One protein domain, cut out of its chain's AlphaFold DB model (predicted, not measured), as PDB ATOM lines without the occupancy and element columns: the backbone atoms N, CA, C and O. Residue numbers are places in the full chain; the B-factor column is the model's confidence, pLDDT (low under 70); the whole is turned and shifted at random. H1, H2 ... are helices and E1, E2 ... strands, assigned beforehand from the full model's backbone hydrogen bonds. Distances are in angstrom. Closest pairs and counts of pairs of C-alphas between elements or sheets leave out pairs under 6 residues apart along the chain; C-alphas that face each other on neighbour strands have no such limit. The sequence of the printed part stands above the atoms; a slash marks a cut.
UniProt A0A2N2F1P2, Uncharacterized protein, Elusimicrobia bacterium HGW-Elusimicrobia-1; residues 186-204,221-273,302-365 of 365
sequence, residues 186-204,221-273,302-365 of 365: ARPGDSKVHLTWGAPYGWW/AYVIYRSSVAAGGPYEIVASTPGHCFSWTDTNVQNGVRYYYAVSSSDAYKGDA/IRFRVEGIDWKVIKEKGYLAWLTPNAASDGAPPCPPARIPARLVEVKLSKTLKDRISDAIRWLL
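This is residues 186 to 204, 221 to 273 and 302 to 365 of the 365 residues of an uncharacterized protein of Elusimicrobia bacterium HGW-Elusimicrobia-1 (UniProt A0A2N2F1P2). A closed barrel of six antiparallel strands makes the core, running round the ring E3, E4, E7, E8, E9, E6 and back to E3, and a small antiparallel sheet in the order E1, E2, E5 packs by E1 on E9. H1 packs outside the barrel; H2 lies at one end of the long axis, grazing the small sheet at E1, and residues 331 to 336 stick out at the other end. The printed part has 136 residues, with two helices and nine strands in the order E1 E2 E3 E4 E5 E6 E7 H1 E8 E9 H2, a mixed class of helices and strands. It is compact by its radius of gyration of the C-alphas, 16.1 A, yet elongated, spanning 53 by 31 by 31 A.

Start at E1, residues 186 to 189, which forms a hairpin with E2, residues 192 to 198; N 187 and O 194 are within hydrogen-bond range at 2.8 A. E5, residues 247 to 250, is the other antiparallel neighbour of E2, with N 195 and O 248 at 2.8 A. In the barrel, E3, residues 221 to 227, forms a hairpin with E4, residues 235 to 242, with N 222 and O 241 at 2.9 A. E4 bends by 54 degrees at residue 238. E6, residues 258 to 266, lies on the other side of E3, with N 225 and O 262 at 2.8 A. E7, residues 303 to 305, pairs with E4 through N 235 and O 304, 2.7 A, and with E8, residues 320 to 325, through N 305 and O 324, 2.8 A. E8 and E9, residues 340 to 348, form a hairpin, with N 321 and O 342 at 2.9 A; N 261 of E6 and O 345 of E9 are 2.8 A apart. The closest C-alphas of E1 and E9 are those of Ala 186 and Val 347, 6.1 A. H1, residues 311 to 316, is on the barrel, outside it, at a height over the sheet of 7.5 A. H2, residues 353 to 362, only grazes the sheet of E1, E2 and E5. In H1 and H2 every O i to N i+4 pair is within hydrogen-bond range.

Find C-alpha 186 at (103.079, 102.152, 105.491), where E1 begins. E6 runs 26.6 A from C-alpha 258 at (106.843, 112.848, 105.001), and E9 24.6 A. H2 runs 14.5 A to C-alpha 362 at (104.850, 100.227, 92.086).

The C-alphas farthest apart, of Pro 334 and Lys 354, are 53.5 A apart. Residues 205 to 220 and 274 to 301 are not printed; the C-alpha gaps are 21.3 A and 18.3 A. The link from E8 to E9 is long, 14 residues. Confidence is under 70 at residues 269 to 273, 302, 326 to 338 and 363 to 365.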
ATOM      1  N   ALA A 186     103.879 100.969 105.758       96.31
ATOM      2  CA  ALA A 186     103.079 102.152 105.491       96.31
ATOM      3  C   ALA A 186     102.908 102.331 103.981       96.31
ATOM      4  O   ALA A 186     103.888 102.379 103.237       96.31
ATOM      5  N   ARG A 187     101.658 102.434 103.527       94.38
ATOM      6  CA  ARG A 187     101.307 102.666 102.124       94.38
ATOM      7  C   ARG A 187     100.703 104.061 101.967       94.38
ATOM      8  O   ARG A 187      99.674 104.331 102.595       94.38
ATOM      9  N   PRO A 188     101.305 104.949 101.158       94.25
ATOM     10  CA  PRO A 188     100.731 106.260 100.907       94.25
ATOM     11  C   PRO A 188      99.491 106.136 100.016       94.25
ATOM     12  O   PRO A 188      99.451 105.339  99.080       94.25
ATOM     13  N   GLY A 189      98.486 106.957 100.292       91.62
ATOM     14  CA  GLY A 189      97.330 107.186  99.436       91.62
ATOM     15  C   GLY A 189      97.032 108.679  99.331       91.62
ATOM     16  O   GLY A 189      97.788 109.514  99.825       91.62
ATOM     17  N   ASP A 190      95.918 109.028  98.685       93.81
ATOM     18  CA  ASP A 190      95.470 110.419  98.650       93.81
ATOM     19  C   ASP A 190      95.020 110.887 100.036       93.81
ATOM     20  O   ASP A 190      93.979 110.441 100.520       93.81
ATOM     21  N   SER A 191      95.809 111.771 100.653       95.06
ATOM     22  CA  SER A 191      95.536 112.346 101.978       95.06
ATOM     23  C   SER A 191      95.267 111.276 103.041       95.06
ATOM     24  O   SER A 191      94.487 111.466 103.971       95.06
ATOM     25  N   LYS A 192      95.911 110.115 102.880       96.25
ATOM     26  CA  LYS A 192      95.828 109.000 103.817       96.25
ATOM     27  C   LYS A 192      97.085 108.145 103.800       96.25
ATOM     28  O   LYS A 192      97.766 108.054 102.779       96.25
ATOM     29  N   VAL A 193      97.359 107.473 104.909       97.81
ATOM     30  CA  VAL A 193      98.368 106.414 105.003       97.81
ATOM     31  C   VAL A 193      97.702 105.160 105.538       97.81
ATOM     32  O   VAL A 193      97.112 105.180 106.612       97.81
ATOM     33  N   HIS A 194      97.819 104.059 104.804       97.62
ATOM     34  CA  HIS A 194      97.375 102.756 105.279       97.62
ATOM     35  C   HIS A 194      98.547 102.016 105.929       97.62
ATOM     36  O   HIS A 194      99.543 101.724 105.261       97.62
ATOM     37  N   LEU A 195      98.433 101.735 107.223       98.38
ATOM     38  CA  LEU A 195      99.390 100.958 107.997       98.38
ATOM     39  C   LEU A 195      98.925  99.507 108.114       98.38
ATOM     40  O   LEU A 195      97.747  99.244 108.353       98.38
ATOM     41  N   THR A 196      99.869  98.578 108.001       98.25
ATOM     42  CA  THR A 196      99.665  97.149 108.279       98.25
ATOM     43  C   THR A 196     100.832  96.616 109.093       98.25
ATOM     44  O   THR A 196     101.959  97.044 108.857       98.25
ATOM     45  N   TRP A 197     100.593  95.663 109.983       97.94
ATOM     46  CA  TRP A 197     101.630  95.000 110.777       97.94
ATOM     47  C   TRP A 197     101.245  93.548 111.074       97.94
ATOM     48  O   TRP A 197     100.108  93.135 110.860       97.94
ATOM     49  N   GLY A 198     102.201  92.758 111.547       96.06
ATOM     50  CA  GLY A 198     101.998  91.409 112.058       96.06
ATOM     51  C   GLY A 198     101.959  91.367 113.586       96.06
ATOM     52  O   GLY A 198     102.260  92.347 114.269       96.06
ATOM     53  N   ALA A 199     101.573  90.209 114.121       95.06
ATOM     54  CA  ALA A 199     101.516  89.977 115.561       95.06
ATOM     55  C   ALA A 199     102.900  90.101 116.224       95.06
ATOM     56  O   ALA A 199     103.912  89.850 115.570       95.06
ATOM     57  N   PRO A 200     102.960  90.446 117.515       93.31
ATOM     58  CA  PRO A 200     104.154  90.253 118.325       93.31
ATOM     59  C   PRO A 200     104.363  88.765 118.645       93.31
ATOM     60  O   PRO A 200     103.414  87.973 118.671       93.31
ATOM     61  N   TYR A 201     105.618  88.385 118.882       92.12
ATOM     62  CA  TYR A 201     106.046  87.002 119.094       92.12
ATOM     63  C   TYR A 201     107.093  86.925 120.203       92.12
ATOM     64  O   TYR A 201     107.893  87.842 120.380       92.12
ATOM     65  N   GLY A 202     107.107  85.795 120.909       85.50
ATOM     66  CA  GLY A 202     108.173  85.467 121.853       85.50
ATOM     67  C   GLY A 202     109.443  84.951 121.176       85.50
ATOM     68  O   GLY A 202     109.630  85.046 119.961       85.50
ATOM     69  N   TRP A 203     110.309  84.330 121.979       87.88
ATOM     70  CA  TRP A 203     111.609  83.809 121.542       87.88
ATOM     71  C   TRP A 203     111.550  82.808 120.374       87.88
ATOM     72  O   TRP A 203     112.447  82.799 119.535       87.88
ATOM     73  N   TRP A 204     110.499  81.986 120.273       87.19
ATOM     74  CA  TRP A 204     110.404  80.911 119.265       87.19
ATOM     75  C   TRP A 204     110.130  81.395 117.834       87.19
ATOM     76  O   TRP A 204     110.000  80.590 116.911       87.19
ATOM     77  N   ALA A 221      96.395  95.637 122.885       86.31
ATOM     78  CA  ALA A 221      96.280  96.697 121.889       86.31
ATOM     79  C   ALA A 221      97.567  96.925 121.084       86.31
ATOM     80  O   ALA A 221      98.666  96.533 121.478       86.31
ATOM     81  N   TYR A 222      97.419  97.635 119.967       88.88
ATOM     82  CA  TYR A 222      98.521  98.305 119.283       88.88
ATOM     83  C   TYR A 222      98.372  99.807 119.443       88.88
ATOM     84  O   TYR A 222      97.306 100.353 119.152       88.88
ATOM     85  N   VAL A 223      99.444 100.471 119.868       89.94
ATOM     86  CA  VAL A 223      99.495 101.930 119.989       89.94
ATOM     87  C   VAL A 223     100.267 102.479 118.799       89.94
ATOM     88  O   VAL A 223     101.403 102.075 118.544       89.94
ATOM     89  N   ILE A 224      99.633 103.381 118.052       93.69
ATOM     90  CA  ILE A 224     100.180 103.969 116.836       93.69
ATOM     91  C   ILE A 224     100.635 105.385 117.151       93.69
ATOM     92  O   ILE A 224      99.845 106.240 117.563       93.69
ATOM     93  N   TYR A 225     101.909 105.634 116.883       93.38
ATOM     94  CA  TYR A 225     102.547 106.924 117.044       93.38
ATOM     95  C   TYR A 225     102.939 107.501 115.693       93.38
ATOM     96  O   TYR A 225     103.321 106.765 114.781       93.38
ATOM     97  N   ARG A 226     102.925 108.827 115.579       95.94
ATOM     98  CA  ARG A 226     103.302 109.535 114.356       95.94
ATOM     99  C   ARG A 226     104.165 110.752 114.651       95.94
ATOM    100  O   ARG A 226     103.871 111.513 115.567       95.94
ATOM    101  N   SER A 227     105.169 110.980 113.811       95.94
ATOM    102  CA  SER A 227     105.881 112.251 113.689       95.94
ATOM    103  C   SER A 227     105.818 112.765 112.252       95.94
ATOM    104  O   SER A 227     105.960 111.998 111.301       95.94
ATOM    105  N   SER A 228     105.636 114.070 112.088       95.81
ATOM    106  CA  SER A 228     105.792 114.788 110.813       95.81
ATOM    107  C   SER A 228     107.043 115.672 110.782       95.81
ATOM    108  O   SER A 228     107.271 116.372 109.798       95.81
ATOM    109  N   VAL A 229     107.842 115.665 111.856       93.88
ATOM    110  CA  VAL A 229     108.989 116.568 112.034       93.88
ATOM    111  C   VAL A 229     110.273 115.885 111.581       93.88
ATOM    112  O   VAL A 229     110.923 116.328 110.637       93.88
ATOM    113  N   ALA A 230     110.629 114.777 112.228       92.12
ATOM    114  CA  ALA A 230     111.845 114.031 111.948       92.12
ATOM    115  C   ALA A 230     111.694 112.567 112.369       92.12
ATOM    116  O   ALA A 230     110.836 112.224 113.179       92.12
ATOM    117  N   ALA A 231     112.580 111.710 111.862       90.38
ATOM    118  CA  ALA A 231     112.630 110.301 112.244       90.38
ATOM    119  C   ALA A 231     112.981 110.103 113.736       90.38
ATOM    120  O   ALA A 231     112.624 109.098 114.333       90.38
ATOM    121  N   GLY A 232     113.662 111.073 114.354       89.38
ATOM    122  CA  GLY A 232     113.902 111.089 115.802       89.38
ATOM    123  C   GLY A 232     112.685 111.532 116.622       89.38
ATOM    124  O   GLY A 232     112.708 111.426 117.843       89.38
ATOM    125  N   GLY A 233     111.614 112.009 115.981       88.25
ATOM    126  CA  GLY A 233     110.428 112.553 116.633       88.25
ATOM    127  C   GLY A 233     110.380 114.090 116.656       88.25
ATOM    128  O   GLY A 233     111.053 114.745 115.857       88.25
ATOM    129  N   PRO A 234     109.557 114.681 117.545       89.75
ATOM    130  CA  PRO A 234     108.719 113.992 118.525       89.75
ATOM    131  C   PRO A 234     107.569 113.217 117.866       89.75
ATOM    132  O   PRO A 234     107.062 113.611 116.816       89.75
ATOM    133  N   TYR A 235     107.178 112.117 118.492       88.50
ATOM    134  CA  TYR A 235     106.080 111.234 118.133       88.50
ATOM    135  C   TYR A 235     104.896 111.470 119.068       88.50
ATOM    136  O   TYR A 235     105.066 111.544 120.285       88.50
ATOM    137  N   GLU A 236     103.702 111.543 118.496       85.31
ATOM    138  CA  GLU A 236     102.433 111.667 119.217       85.31
ATOM    139  C   GLU A 236     101.592 110.413 118.999       85.31
ATOM    140  O   GLU A 236     101.641 109.831 117.915       85.31
ATOM    141  N   ILE A 237     100.806 110.013 120.000       86.56
ATOM    142  CA  ILE A 237      99.812 108.947 119.834       86.56
ATOM    143  C   ILE A 237      98.706 109.467 118.915       86.56
ATOM    144  O   ILE A 237      98.079 110.485 119.203       86.56
ATOM    145  N   VAL A 238      98.460 108.759 117.816       90.19
ATOM    146  CA  VAL A 238      97.412 109.106 116.841       90.19
ATOM    147  C   VAL A 238      96.272 108.098 116.810       90.19
ATOM    148  O   VAL A 238      95.178 108.438 116.364       90.19
ATOM    149  N   ALA A 239      96.506 106.875 117.290       88.75
ATOM    150  CA  ALA A 239      95.476 105.858 117.428       88.75
ATOM    151  C   ALA A 239      95.889 104.757 118.409       88.75
ATOM    152  O   ALA A 239      97.071 104.530 118.668       88.75
ATOM    153  N   SER A 240      94.881 104.035 118.893       86.81
ATOM    154  CA  SER A 240      95.027 102.743 119.552       86.81
ATOM    155  C   SER A 240      94.021 101.782 118.933       86.81
ATOM    156  O   SER A 240      92.846 102.129 118.792       86.81
ATOM    157  N   THR A 241      94.465 100.591 118.547       88.69
ATOM    158  CA  THR A 241      93.596  99.552 117.977       88.69
ATOM    159  C   THR A 241      93.595  98.308 118.858       88.69
ATOM    160  O   THR A 241      94.634  98.008 119.446       88.69
ATOM    161  N   PRO A 242      92.497  97.534 118.910       88.81
ATOM    162  CA  PRO A 242      92.490  96.236 119.579       88.81
ATOM    163  C   PRO A 242      93.602  95.309 119.070       88.81
ATOM    164  O   PRO A 242      93.952  95.350 117.890       88.81
ATOM    165  N   GLY A 243      94.127  94.433 119.926       89.25
ATOM    166  CA  GLY A 243      95.254  93.554 119.591       89.25
ATOM    167  C   GLY A 243      94.971  92.501 118.511       89.25
ATOM    168  O   GLY A 243      95.900  91.941 117.933       89.25
ATOM    169  N   HIS A 244      93.702  92.269 118.168       90.00
ATOM    170  CA  HIS A 244      93.303  91.440 117.026       90.00
ATOM    171  C   HIS A 244      93.213  92.221 115.698       90.00
ATOM    172  O   HIS A 244      92.920  91.628 114.659       90.00
ATOM    173  N   CYS A 245      93.454  93.538 115.705       93.81
ATOM    174  CA  CYS A 245      93.507  94.377 114.510       93.81
ATOM    175  C   CYS A 245      94.954  94.548 114.029       93.81
ATOM    176  O   CYS A 245      95.828  94.948 114.788       93.81
ATOM    177  N   PHE A 246      95.192  94.300 112.743       96.19
ATOM    178  CA  PHE A 246      96.532  94.310 112.132       96.19
ATOM    179  C   PHE A 246      96.713  95.414 111.085       96.19
ATOM    180  O   PHE A 246      97.642  95.388 110.274       96.19
ATOM    181  N   SER A 247      95.782  96.361 111.054       97.19
ATOM    182  CA  SER A 247      95.822  97.492 110.147       97.19
ATOM    183  C   SER A 247      95.087  98.693 110.721       97.19
ATOM    184  O   SER A 247      94.161  98.568 111.525       97.19
ATOM    185  N   TRP A 248      95.508  99.872 110.282       98.12
ATOM    186  CA  TRP A 248      94.859 101.138 110.592       98.12
ATOM    187  C   TRP A 248      95.125 102.139 109.471       98.12
ATOM    188  O   TRP A 248      96.138 102.056 108.779       98.12
ATOM    189  N   THR A 249      94.206 103.079 109.260       98.06
ATOM    190  CA  THR A 249      94.361 104.112 108.231       98.06
ATOM    191  C   THR A 249      94.384 105.484 108.880       98.06
ATOM    192  O   THR A 249      93.393 105.892 109.480       98.06
ATOM    193  N   ASP A 250      95.492 106.199 108.705       98.19
ATOM    194  CA  ASP A 250      95.596 107.605 109.071       98.19
ATOM    195  C   ASP A 250      94.979 108.460 107.964       98.19
ATOM    196  O   ASP A 250      95.465 108.442 106.833       98.19
ATOM    197  N   THR A 251      93.922 109.204 108.275       97.44
ATOM    198  CA  THR A 251      93.287 110.175 107.367       97.44
ATOM    199  C   THR A 251      93.625 111.624 107.717       97.44
ATOM    200  O   THR A 251      93.161 112.544 107.053       97.44
ATOM    201  N   ASN A 252      94.433 111.849 108.753       96.69
ATOM    202  CA  ASN A 252      94.811 113.168 109.255       96.69
ATOM    203  C   ASN A 252      96.209 113.559 108.754       96.69
ATOM    204  O   ASN A 252      97.054 114.017 109.529       96.69
ATOM    205  N   VAL A 253      96.466 113.339 107.463       97.25
ATOM    206  CA  VAL A 253      97.763 113.542 106.804       97.25
ATOM    207  C   VAL A 253      97.619 114.325 105.506       97.25
ATOM    208  O   VAL A 253      96.578 114.300 104.856       97.25
ATOM    209  N   GLN A 254      98.687 115.011 105.109       97.12
ATOM    210  CA  GLN A 254      98.701 115.870 103.929       97.12
ATOM    211  C   GLN A 254      99.627 115.328 102.842       97.12
ATOM    212  O   GLN A 254     100.740 114.862 103.103       97.12
ATOM    213  N   ASN A 255      99.179 115.441 101.592       95.88
ATOM    214  CA  ASN A 255      99.994 115.114 100.426       95.88
ATOM    215  C   ASN A 255     101.259 115.989 100.367       95.88
ATOM    216  O   ASN A 255     101.232 117.177 100.677       95.88
ATOM    217  N   GLY A 256     102.378 115.403  99.939       95.25
ATOM    218  CA  GLY A 256     103.682 116.071  99.879       95.25
ATOM    219  C   GLY A 256     104.472 116.056 101.192       95.25
ATOM    220  O   GLY A 256     105.662 116.377 101.169       95.25
ATOM    221  N   VAL A 257     103.859 115.647 102.305       96.75
ATOM    222  CA  VAL A 257     104.513 115.548 103.616       96.75
ATOM    223  C   VAL A 257     105.106 114.149 103.815       96.75
ATOM    224  O   VAL A 257     104.575 113.141 103.336       96.75
ATOM    225  N   ARG A 258     106.247 114.092 104.510       96.94
ATOM    226  CA  ARG A 258     106.843 112.848 105.001       96.94
ATOM    227  C   ARG A 258     106.403 112.622 106.440       96.94
ATOM    228  O   ARG A 258     106.522 113.522 107.265       96.94
ATOM    229  N   TYR A 259     105.944 111.415 106.725       98.12
ATOM    230  CA  TYR A 259     105.569 110.975 108.058       98.12
ATOM    231  C   TYR A 259     106.420 109.789 108.484       98.12
ATOM    232  O   TYR A 259     106.838 108.968 107.666       98.12
ATOM    233  N   TYR A 260     106.623 109.695 109.787       97.44
ATOM    234  CA  TYR A 260     107.266 108.584 110.459       97.44
ATOM    235  C   TYR A 260     106.249 107.975 111.411       97.44
ATOM    236  O   TYR A 260     105.667 108.698 112.216       97.44
ATOM    237  N   TYR A 261     106.036 106.668 111.325       97.69
ATOM    238  CA  TYR A 261     105.120 105.945 112.198       97.69
ATOM    239  C   TYR A 261     105.883 104.956 113.049       97.69
ATOM    240  O   TYR A 261     106.747 104.248 112.534       97.69
ATOM    241  N   ALA A 262     105.523 104.886 114.325       95.94
ATOM    242  CA  ALA A 262     105.935 103.811 115.207       95.94
ATOM    243  C   ALA A 262     104.697 103.044 115.680       95.94
ATOM    244  O   ALA A 262     103.662 103.658 115.930       95.94
ATOM    245  N   VAL A 263     104.788 101.722 115.805       95.88
ATOM    246  CA  VAL A 263     103.723 100.906 116.406       95.88
ATOM    247  C   VAL A 263     104.317 100.041 117.508       95.88
ATOM    248  O   VAL A 263     105.272  99.304 117.254       95.88
ATOM    249  N   SER A 264     103.759 100.141 118.713       92.12
ATOM    250  CA  SER A 264     104.086  99.278 119.853       92.12
ATOM    251  C   SER A 264     102.911  98.363 120.189       92.12
ATOM    252  O   SER A 264     101.766  98.649 119.831       92.12
ATOM    253  N   SER A 265     103.199  97.269 120.882       88.75
ATOM    254  CA  SER A 265     102.189  96.369 121.439       88.75
ATOM    255  C   SER A 265     101.991  96.647 122.925       88.75
ATOM    256  O   SER A 265     102.928  97.055 123.605       88.75
ATOM    257  N   SER A 266     100.772  96.415 123.398       80.19
ATOM    258  CA  SER A 266     100.378  96.370 124.806       80.19
ATOM    259  C   SER A 266      99.656  95.048 125.026       80.19
ATOM    260  O   SER A 266      98.851  94.655 124.176       80.19
ATOM    261  N   ASP A 267      99.939  94.358 126.121       75.75
ATOM    262  CA  ASP A 267      99.234  93.127 126.476       75.75
ATOM    263  C   ASP A 267      97.824  93.432 127.011       75.75
ATOM    264  O   ASP A 267      97.361  94.577 127.015       75.75
ATOM    265  N   ALA A 268      97.100  92.372 127.375       72.75
ATOM    266  CA  ALA A 268      95.756  92.442 127.938       72.75
ATOM    267  C   ALA A 268      95.731  92.843 129.418       72.75
ATOM    268  O   ALA A 268      94.653  92.790 130.030       72.75
ATOM    269  N   TYR A 269      96.877  93.180 130.002       67.19
ATOM    270  CA  TYR A 269      96.991  93.518 131.402       67.19
ATOM    271  C   TYR A 269      96.839  95.018 131.601       67.19
ATOM    272  O   TYR A 269      97.170  95.836 130.748       67.19
ATOM    273  N   LYS A 270      96.170  95.367 132.694       50.69
ATOM    274  CA  LYS A 270      95.973  96.740 133.124       50.69
ATOM    275  C   LYS A 270      96.669  96.855 134.464       50.69
ATOM    276  O   LYS A 270      96.188  96.270 135.434       50.69
ATOM    277  N   GLY A 271      97.764  97.605 134.526       44.91
ATOM    278  CA  GLY A 271      98.246  98.115 135.807       44.91
ATOM    279  C   GLY A 271      97.126  98.839 136.576       44.91
ATOM    280  O   GLY A 271      96.116  99.253 135.991       44.91
ATOM    281  N   ASP A 272      97.282  98.975 137.895       33.97
ATOM    282  CA  ASP A 272      96.246  99.554 138.754       33.97
ATOM    283  C   ASP A 272      95.777 100.952 138.290       33.97
ATOM    284  O   ASP A 272      96.566 101.871 138.080       33.97
ATOM    285  N   ALA A 273      94.446 101.038 138.169       34.31
ATOM    286  CA  ALA A 273      93.525 102.178 138.220       34.31
ATOM    287  C   ALA A 273      93.948 103.511 137.569       34.31
ATOM    288  O   ALA A 273      94.477 104.375 138.247       34.31
ATOM    289  N   ILE A 302     101.492 113.204 126.093       60.34
ATOM    290  CA  ILE A 302     102.720 112.421 126.196       60.34
ATOM    291  C   ILE A 302     103.298 112.284 124.789       60.34
ATOM    292  O   ILE A 302     102.660 111.759 123.875       60.34
ATOM    293  N   ARG A 303     104.520 112.786 124.621       71.75
ATOM    294  CA  ARG A 303     105.281 112.701 123.378       71.75
ATOM    295  C   ARG A 303     106.502 111.824 123.572       71.75
ATOM    296  O   ARG A 303     107.111 111.838 124.642       71.75
ATOM    297  N   PHE A 304     106.887 111.139 122.509       81.00
ATOM    298  CA  PHE A 304     108.034 110.241 122.490       81.00
ATOM    299  C   PHE A 304     109.089 110.690 121.487       81.00
ATOM    300  O   PHE A 304     108.798 111.417 120.542       81.00
ATOM    301  N   ARG A 305     110.311 110.201 121.646       81.50
ATOM    302  CA  ARG A 305     111.390 110.334 120.670       81.50
ATOM    303  C   ARG A 305     112.116 109.011 120.484       81.50
ATOM    304  O   ARG A 305     112.011 108.122 121.324       81.50
ATOM    305  N   VAL A 306     112.865 108.915 119.392       86.25
ATOM    306  CA  VAL A 306     113.844 107.848 119.167       86.25
ATOM    307  C   VAL A 306     115.228 108.473 119.271       86.25
ATOM    308  O   VAL A 306     115.562 109.378 118.506       86.25
ATOM    309  N   GLU A 307     116.031 108.007 120.223       82.00
ATOM    310  CA  GLU A 307     117.395 108.505 120.418       82.00
ATOM    311  C   GLU A 307     118.389 107.795 119.492       82.00
ATOM    312  O   GLU A 307     118.245 106.608 119.205       82.00
ATOM    313  N   GLY A 308     119.395 108.532 119.003       80.38
ATOM    314  CA  GLY A 308     120.493 107.959 118.215       80.38
ATOM    315  C   GLY A 308     120.063 107.284 116.907       80.38
ATOM    316  O   GLY A 308     120.638 106.266 116.531       80.38
ATOM    317  N   ILE A 309     119.034 107.807 116.231       84.94
ATOM    318  CA  ILE A 309     118.466 107.145 115.054       84.94
ATOM    319  C   ILE A 309     119.458 107.044 113.884       84.94
ATOM    320  O   ILE A 309     119.916 108.044 113.333       84.94
ATOM    321  N   ASP A 310     119.697 105.808 113.450       88.50
ATOM    322  CA  ASP A 310     120.377 105.467 112.203       88.50
ATOM    323  C   ASP A 310     119.517 104.461 111.424       88.50
ATOM    324  O   ASP A 310     119.315 103.320 111.842       88.50
ATOM    325  N   TRP A 311     119.012 104.874 110.260       88.25
ATOM    326  CA  TRP A 311     118.150 104.039 109.421       88.25
ATOM    327  C   TRP A 311     118.811 102.761 108.920       88.25
ATOM    328  O   TRP A 311     118.101 101.792 108.639       88.25
ATOM    329  N   LYS A 312     120.139 102.736 108.787       89.12
ATOM    330  CA  LYS A 312     120.859 101.516 108.437       89.12
ATOM    331  C   LYS A 312     120.735 100.503 109.572       89.12
ATOM    332  O   LYS A 312     120.290  99.384 109.333       89.12
ATOM    333  N   VAL A 313     121.000 100.938 110.804       86.88
ATOM    334  CA  VAL A 313     120.871 100.107 112.010       86.88
ATOM    335  C   VAL A 313     119.423  99.666 112.221       86.88
ATOM    336  O   VAL A 313     119.170  98.489 112.466       86.88
ATOM    337  N   ILE A 314     118.451 100.572 112.060       86.88
ATOM    338  CA  ILE A 314     117.021 100.244 112.177       86.88
ATOM    339  C   ILE A 314     116.639  99.140 111.183       86.88
ATOM    340  O   ILE A 314     115.996  98.168 111.573       86.88
ATOM    341  N   LYS A 315     117.073  99.229 109.919       87.62
ATOM    342  CA  LYS A 315     116.809  98.191 108.907       87.62
ATOM    343  C   LYS A 315     117.479  96.860 109.249       87.62
ATOM    344  O   LYS A 315     116.823  95.825 109.170       87.62
ATOM    345  N   GLU A 316     118.742  96.882 109.675       87.94
ATOM    346  CA  GLU A 316     119.479  95.687 110.121       87.94
ATOM    347  C   GLU A 316     118.823  95.019 111.342       87.94
ATOM    348  O   GLU A 316     118.889  93.801 111.498       87.94
ATOM    349  N   LYS A 317     118.132  95.796 112.184       84.25
ATOM    350  CA  LYS A 317     117.360  95.321 113.342       84.25
ATOM    351  C   LYS A 317     115.885  95.045 113.024       84.25
ATOM    352  O   LYS A 317     115.058  95.003 113.934       84.25
ATOM    353  N   GLY A 318     115.527  94.869 111.749       86.94
ATOM    354  CA  GLY A 318     114.157  94.533 111.348       86.94
ATOM    355  C   GLY A 318     113.143  95.622 111.707       86.94
ATOM    356  O   GLY A 318     112.014  95.320 112.086       86.94
ATOM    357  N   TYR A 319     113.562  96.882 111.612       92.94
ATOM    358  CA  TYR A 319     112.796  98.082 111.940       92.94
ATOM    359  C   TYR A 319     112.453  98.261 113.429       92.94
ATOM    360  O   TYR A 319     111.587  99.068 113.760       92.94
ATOM    361  N   LEU A 320     113.110  97.529 114.338       90.62
ATOM    362  CA  LEU A 320     112.960  97.718 115.783       90.62
ATOM    363  C   LEU A 320     113.587  99.045 116.234       90.62
ATOM    364  O   LEU A 320     114.759  99.304 115.967       90.62
ATOM    365  N   ALA A 321     112.817  99.835 116.974       90.62
ATOM    366  CA  ALA A 321     113.249 101.043 117.658       90.62
ATOM    367  C   ALA A 321     112.731 101.047 119.103       90.62
ATOM    368  O   ALA A 321     111.839 100.275 119.463       90.62
ATOM    369  N   TRP A 322     113.280 101.947 119.911       86.12
ATOM    370  CA  TRP A 322     112.846 102.181 121.282       86.12
ATOM    371  C   TRP A 322     112.340 103.615 121.413       86.12
ATOM    372  O   TRP A 322     113.053 104.554 121.062       86.12
ATOM    373  N   LEU A 323     111.100 103.768 121.875       83.12
ATOM    374  CA  LEU A 323     110.473 105.065 122.111       83.12
ATOM    375  C   LEU A 323     110.739 105.510 123.547       83.12
ATOM    376  O   LEU A 323     110.395 104.787 124.478       83.12
ATOM    377  N   THR A 324     111.283 106.709 123.716       78.12
ATOM    378  CA  THR A 324     111.581 107.313 125.022       78.12
ATOM    379  C   THR A 324     110.692 108.540 125.226       78.12
ATOM    380  O   THR A 324     110.605 109.359 124.306       78.12
ATOM    381  N   PRO A 325     110.027 108.729 126.380       75.44
ATOM    382  CA  PRO A 325     109.268 109.949 126.651       75.44
ATOM    383  C   PRO A 325     110.139 111.193 126.512       75.44
ATOM    384  O   PRO A 325     111.284 111.207 126.956       75.44
ATOM    385  N   ASN A 326     109.594 112.271 125.954       68.31
ATOM    386  CA  ASN A 326     110.338 113.514 125.723       68.31
ATOM    387  C   ASN A 326     110.946 114.133 126.989       68.31
ATOM    388  O   ASN A 326     111.973 114.796 126.893       68.31
ATOM    389  N   ALA A 327     110.330 113.921 128.152       65.94
ATOM    390  CA  ALA A 327     110.818 114.437 129.430       65.94
ATOM    391  C   ALA A 327     111.905 113.557 130.081       65.94
ATOM    392  O   ALA A 327     112.599 114.021 130.979       65.94
ATOM    393  N   ALA A 328     112.066 112.307 129.641       63.03
ATOM    394  CA  ALA A 328     113.053 111.373 130.183       63.03
ATOM    395  C   ALA A 328     114.329 111.383 129.335       63.03
ATOM    396  O   ALA A 328     114.236 111.603 128.133       63.03
ATOM    397  N   SER A 329     115.503 111.114 129.913       56.50
ATOM    398  CA  SER A 329     116.766 110.888 129.188       56.50
ATOM    399  C   SER A 329     117.256 109.454 129.362       56.50
ATOM    400  O   SER A 329     116.990 108.825 130.390       56.50
ATOM    401  N   ASP A 330     118.026 108.955 128.395       50.19
ATOM    402  CA  ASP A 330     118.738 107.690 128.532       50.19
ATOM    403  C   ASP A 330     119.637 107.695 129.785       50.19
ATOM    404  O   ASP A 330     120.574 108.481 129.892       50.19
ATOM    405  N   GLY A 331     119.331 106.824 130.755       49.78
ATOM    406  CA  GLY A 331     120.163 106.597 131.944       49.78
ATOM    407  C   GLY A 331     119.727 107.275 133.248       49.78
ATOM    408  O   GLY A 331     120.483 107.191 134.210       49.78
ATOM    409  N   ALA A 332     118.548 107.908 133.329       46.50
ATOM    410  CA  ALA A 332     118.049 108.472 134.589       46.50
ATOM    411  C   ALA A 332     117.727 107.364 135.630       46.50
ATOM    412  O   ALA A 332     116.807 106.565 135.418       46.50
ATOM    413  N   PRO A 333     118.446 107.285 136.767       43.06
ATOM    414  CA  PRO A 333     118.038 106.454 137.901       43.06
ATOM    415  C   PRO A 333     116.787 107.076 138.555       43.06
ATOM    416  O   PRO A 333     116.729 108.303 138.631       43.06
ATOM    417  N   PRO A 334     115.807 106.291 139.049       43.91
ATOM    418  CA  PRO A 334     115.866 104.858 139.355       43.91
ATOM    419  C   PRO A 334     115.121 103.955 138.343       43.91
ATOM    420  O   PRO A 334     114.623 102.891 138.715       43.91
ATOM    421  N   CYS A 335     115.037 104.341 137.064       46.22
ATOM    422  CA  CYS A 335     114.009 103.810 136.161       46.22
ATOM    423  C   CYS A 335     114.488 103.161 134.844       46.22
ATOM    424  O   CYS A 335     114.323 103.734 133.764       46.22
ATOM    425  N   PRO A 336     114.995 101.916 134.869       49.09
ATOM    426  CA  PRO A 336     114.933 101.022 133.714       49.09
ATOM    427  C   PRO A 336     113.576 100.273 133.679       49.09
ATOM    428  O   PRO A 336     113.205  99.716 134.716       49.09
ATOM    429  N   PRO A 337     112.849 100.191 132.537       50.97
ATOM    430  CA  PRO A 337     113.127 100.719 131.201       50.97
ATOM    431  C   PRO A 337     112.144 101.847 130.822       50.97
ATOM    432  O   PRO A 337     111.006 101.587 130.450       50.97
ATOM    433  N   ALA A 338     112.587 103.104 130.789       56.69
ATOM    434  CA  ALA A 338     111.798 104.218 130.233       56.69
ATOM    435  C   ALA A 338     111.626 104.152 128.691       56.69
ATOM    436  O   ALA A 338     111.546 105.184 128.024       56.69
ATOM    437  N   ARG A 339     111.647 102.948 128.102       70.12
ATOM    438  CA  ARG A 339     111.699 102.710 126.660       70.12
ATOM    439  C   ARG A 339     110.650 101.694 126.225       70.12
ATOM    440  O   ARG A 339     110.621 100.578 126.730       70.12
ATOM    441  N   ILE A 340     109.861 102.053 125.217       77.62
ATOM    442  CA  ILE A 340     108.832 101.188 124.624       77.62
ATOM    443  C   ILE A 340     109.378 100.555 123.345       77.62
ATOM    444  O   ILE A 340     109.795 101.302 122.452       77.62
ATOM    445  N   PRO A 341     109.362  99.222 123.193       85.25
ATOM    446  CA  PRO A 341     109.736  98.612 121.929       85.25
ATOM    447  C   PRO A 341     108.660  98.917 120.882       85.25
ATOM    448  O   PRO A 341     107.472  98.672 121.090       85.25
ATOM    449  N   ALA A 342     109.075  99.419 119.721       91.56
ATOM    450  CA  ALA A 342     108.179  99.699 118.607       91.56
ATOM    451  C   ALA A 342     108.809  99.304 117.268       91.56
ATOM    452  O   ALA A 342     110.032  99.231 117.128       91.56
ATOM    453  N   ARG A 343     107.980  99.057 116.252       95.56
ATOM    454  CA  ARG A 343     108.444  99.032 114.859       95.56
ATOM    455  C   ARG A 343     108.298 100.405 114.248       95.56
ATOM    456  O   ARG A 343     107.254 101.018 114.427       95.56
ATOM    457  N   LEU A 344     109.318 100.853 113.524       95.69
ATOM    458  CA  LEU A 344     109.364 102.170 112.904       95.69
ATOM    459  C   LEU A 344     109.346 102.077 111.377       95.69
ATOM    460  O   LEU A 344     110.129 101.342 110.783       95.69
ATOM    461  N   VAL A 345     108.514 102.885 110.729       96.31
ATOM    462  CA  VAL A 345     108.506 103.055 109.271       96.31
ATOM    463  C   VAL A 345     108.422 104.524 108.892       96.31
ATOM    464  O   VAL A 345     107.882 105.345 109.631       96.31
ATOM    465  N   GLU A 346     108.926 104.857 107.710       95.56
ATOM    466  CA  GLU A 346     108.710 106.160 107.090       95.56
ATOM    467  C   GLU A 346     107.871 106.036 105.820       95.56
ATOM    468  O   GLU A 346     107.913 105.029 105.114       95.56
ATOM    469  N   VAL A 347     107.114 107.084 105.513       96.31
ATOM    470  CA  VAL A 347     106.322 107.179 104.289       96.31
ATOM    471  C   VAL A 347     106.263 108.624 103.820       96.31
ATOM    472  O   VAL A 347     106.040 109.545 104.602       96.31
ATOM    473  N   LYS A 348     106.458 108.838 102.519       95.06
ATOM    474  CA  LYS A 348     106.271 110.142 101.881       95.06
ATOM    475  C   LYS A 348     105.012 110.091 101.031       95.06
ATOM    476  O   LYS A 348     104.919 109.242 100.149       95.06
ATOM    477  N   LEU A 349     104.064 110.991 101.279       94.50
ATOM    478  CA  LEU A 349     102.884 111.096 100.427       94.50
ATOM    479  C   LEU A 349     103.240 111.873  99.164       94.50
ATOM    480  O   LEU A 349     103.854 112.942  99.215       94.50
ATOM    481  N   SER A 350     102.807 111.344  98.028       92.12
ATOM    482  CA  SER A 350     102.978 111.993  96.735       92.12
ATOM    483  C   SER A 350     102.179 113.292  96.654       92.12
ATOM    484  O   SER A 350     101.006 113.345  97.016       92.12
ATOM    485  N   LYS A 351     102.826 114.365  96.182       90.19
ATOM    486  CA  LYS A 351     102.222 115.707  96.116       90.19
ATOM    487  C   LYS A 351     101.204 115.823  94.982       90.19
ATOM    488  O   LYS A 351     100.220 116.542  95.118       90.19
ATOM    489  N   THR A 352     101.447 115.147  93.858       87.94
ATOM    490  CA  THR A 352     100.644 115.286  92.636       87.94
ATOM    491  C   THR A 352      99.859 114.016  92.311       87.94
ATOM    492  O   THR A 352     100.191 112.920  92.760       87.94
ATOM    493  N   LEU A 353      98.807 114.133  91.491       82.75
ATOM    494  CA  LEU A 353      98.068 112.971  90.978       82.75
ATOM    495  C   LEU A 353      98.956 112.017  90.172       82.75
ATOM    496  O   LEU A 353      98.842 110.806  90.334       82.75
ATOM    497  N   LYS A 354      99.862 112.558  89.354       85.25
ATOM    498  CA  LYS A 354     100.774 111.768  88.520       85.25
ATOM    499  C   LYS A 354     101.698 110.886  89.366       85.25
ATOM    500  O   LYS A 354     101.858 109.700  89.074       85.25
ATOM    501  N   ASP A 355     102.255 111.449  90.433       84.25
ATOM    502  CA  ASP A 355     103.137 110.707  91.337       84.25
ATOM    503  C   ASP A 355     102.349 109.642  92.115       84.25
ATOM    504  O   ASP A 355     102.797 108.505  92.224       84.25
ATOM    505  N   ARG A 356     101.116 109.954  92.544       81.62
ATOM    506  CA  ARG A 356     100.223 108.991  93.220       81.62
ATOM    507  C   ARG A 356      99.891 107.778  92.345       81.62
ATOM    508  O   ARG A 356      99.898 106.658  92.842       81.62
ATOM    509  N   ILE A 357      99.628 107.985  91.052       78.88
ATOM    510  CA  ILE A 357      99.398 106.882  90.100       78.88
ATOM    511  C   ILE A 357     100.668 106.033  89.956       78.88
ATOM    512  O   ILE A 357     100.597 104.806  89.968       78.88
ATOM    513  N   SER A 358     101.833 106.678  89.874       78.12
ATOM    514  CA  SER A 358     103.123 105.988  89.751       78.12
ATOM    515  C   SER A 358     103.441 105.140  90.988       78.12
ATOM    516  O   SER A 358     103.880 103.997  90.858       78.12
ATOM    517  N   ASP A 359     103.176 105.665  92.187       75.94
ATOM    518  CA  ASP A 359     103.342 104.934  93.444       75.94
ATOM    519  C   ASP A 359     102.366 103.757  93.547       75.94
ATOM    520  O   ASP A 359     102.774 102.663  93.928       75.94
ATOM    521  N   ALA A 360     101.099 103.940  93.159       73.38
ATOM    522  CA  ALA A 360     100.107 102.865  93.177       73.38
ATOM    523  C   ALA A 360     100.513 101.685  92.276       73.38
ATOM    524  O   ALA A 360     100.380 100.532  92.680       73.38
ATOM    525  N   ILE A 361     101.069 101.964  91.091       74.31
ATOM    526  CA  ILE A 361     101.558 100.931  90.165       74.31
ATOM    527  C   ILE A 361     102.754 100.174  90.758       74.31
ATOM    528  O   ILE A 361     102.795  98.950  90.669       74.31
ATOM    529  N   ARG A 362     103.693 100.864  91.421       74.44
ATOM    530  CA  ARG A 362     104.850 100.227  92.086       74.44
ATOM    531  C   ARG A 362     104.477  99.270  93.217       74.44
ATOM    532  O   ARG A 362     105.311  98.470  93.606       74.44
ATOM    533  N   TRP A 363     103.276  99.393  93.775       62.62
ATOM    534  CA  TRP A 363     102.774  98.506  94.826       62.62
ATOM    535  C   TRP A 363     101.937  97.333  94.296       62.62
ATOM    536  O   TRP A 363     101.619  96.432  95.071       62.62
ATOM    537  N   LEU A 364     101.540  97.368  93.018       57.94
ATOM    538  CA  LEU A 364     100.782  96.306  92.344       57.94
ATOM    539  C   LEU A 364     101.683  95.315  91.587       57.94
ATOM    540  O   LEU A 364     101.220  94.230  91.241       57.94
ATOM    541  N   LEU A 365     102.934  95.703  91.332       46.03
ATOM    542  CA  LEU A 365     104.018  94.877  90.796       46.03
ATOM    543  C   LEU A 365     104.918  94.418  91.944       46.03
ATOM    544  O   LEU A 365     105.434  93.284  91.851       46.03
TER     545      LEU A 365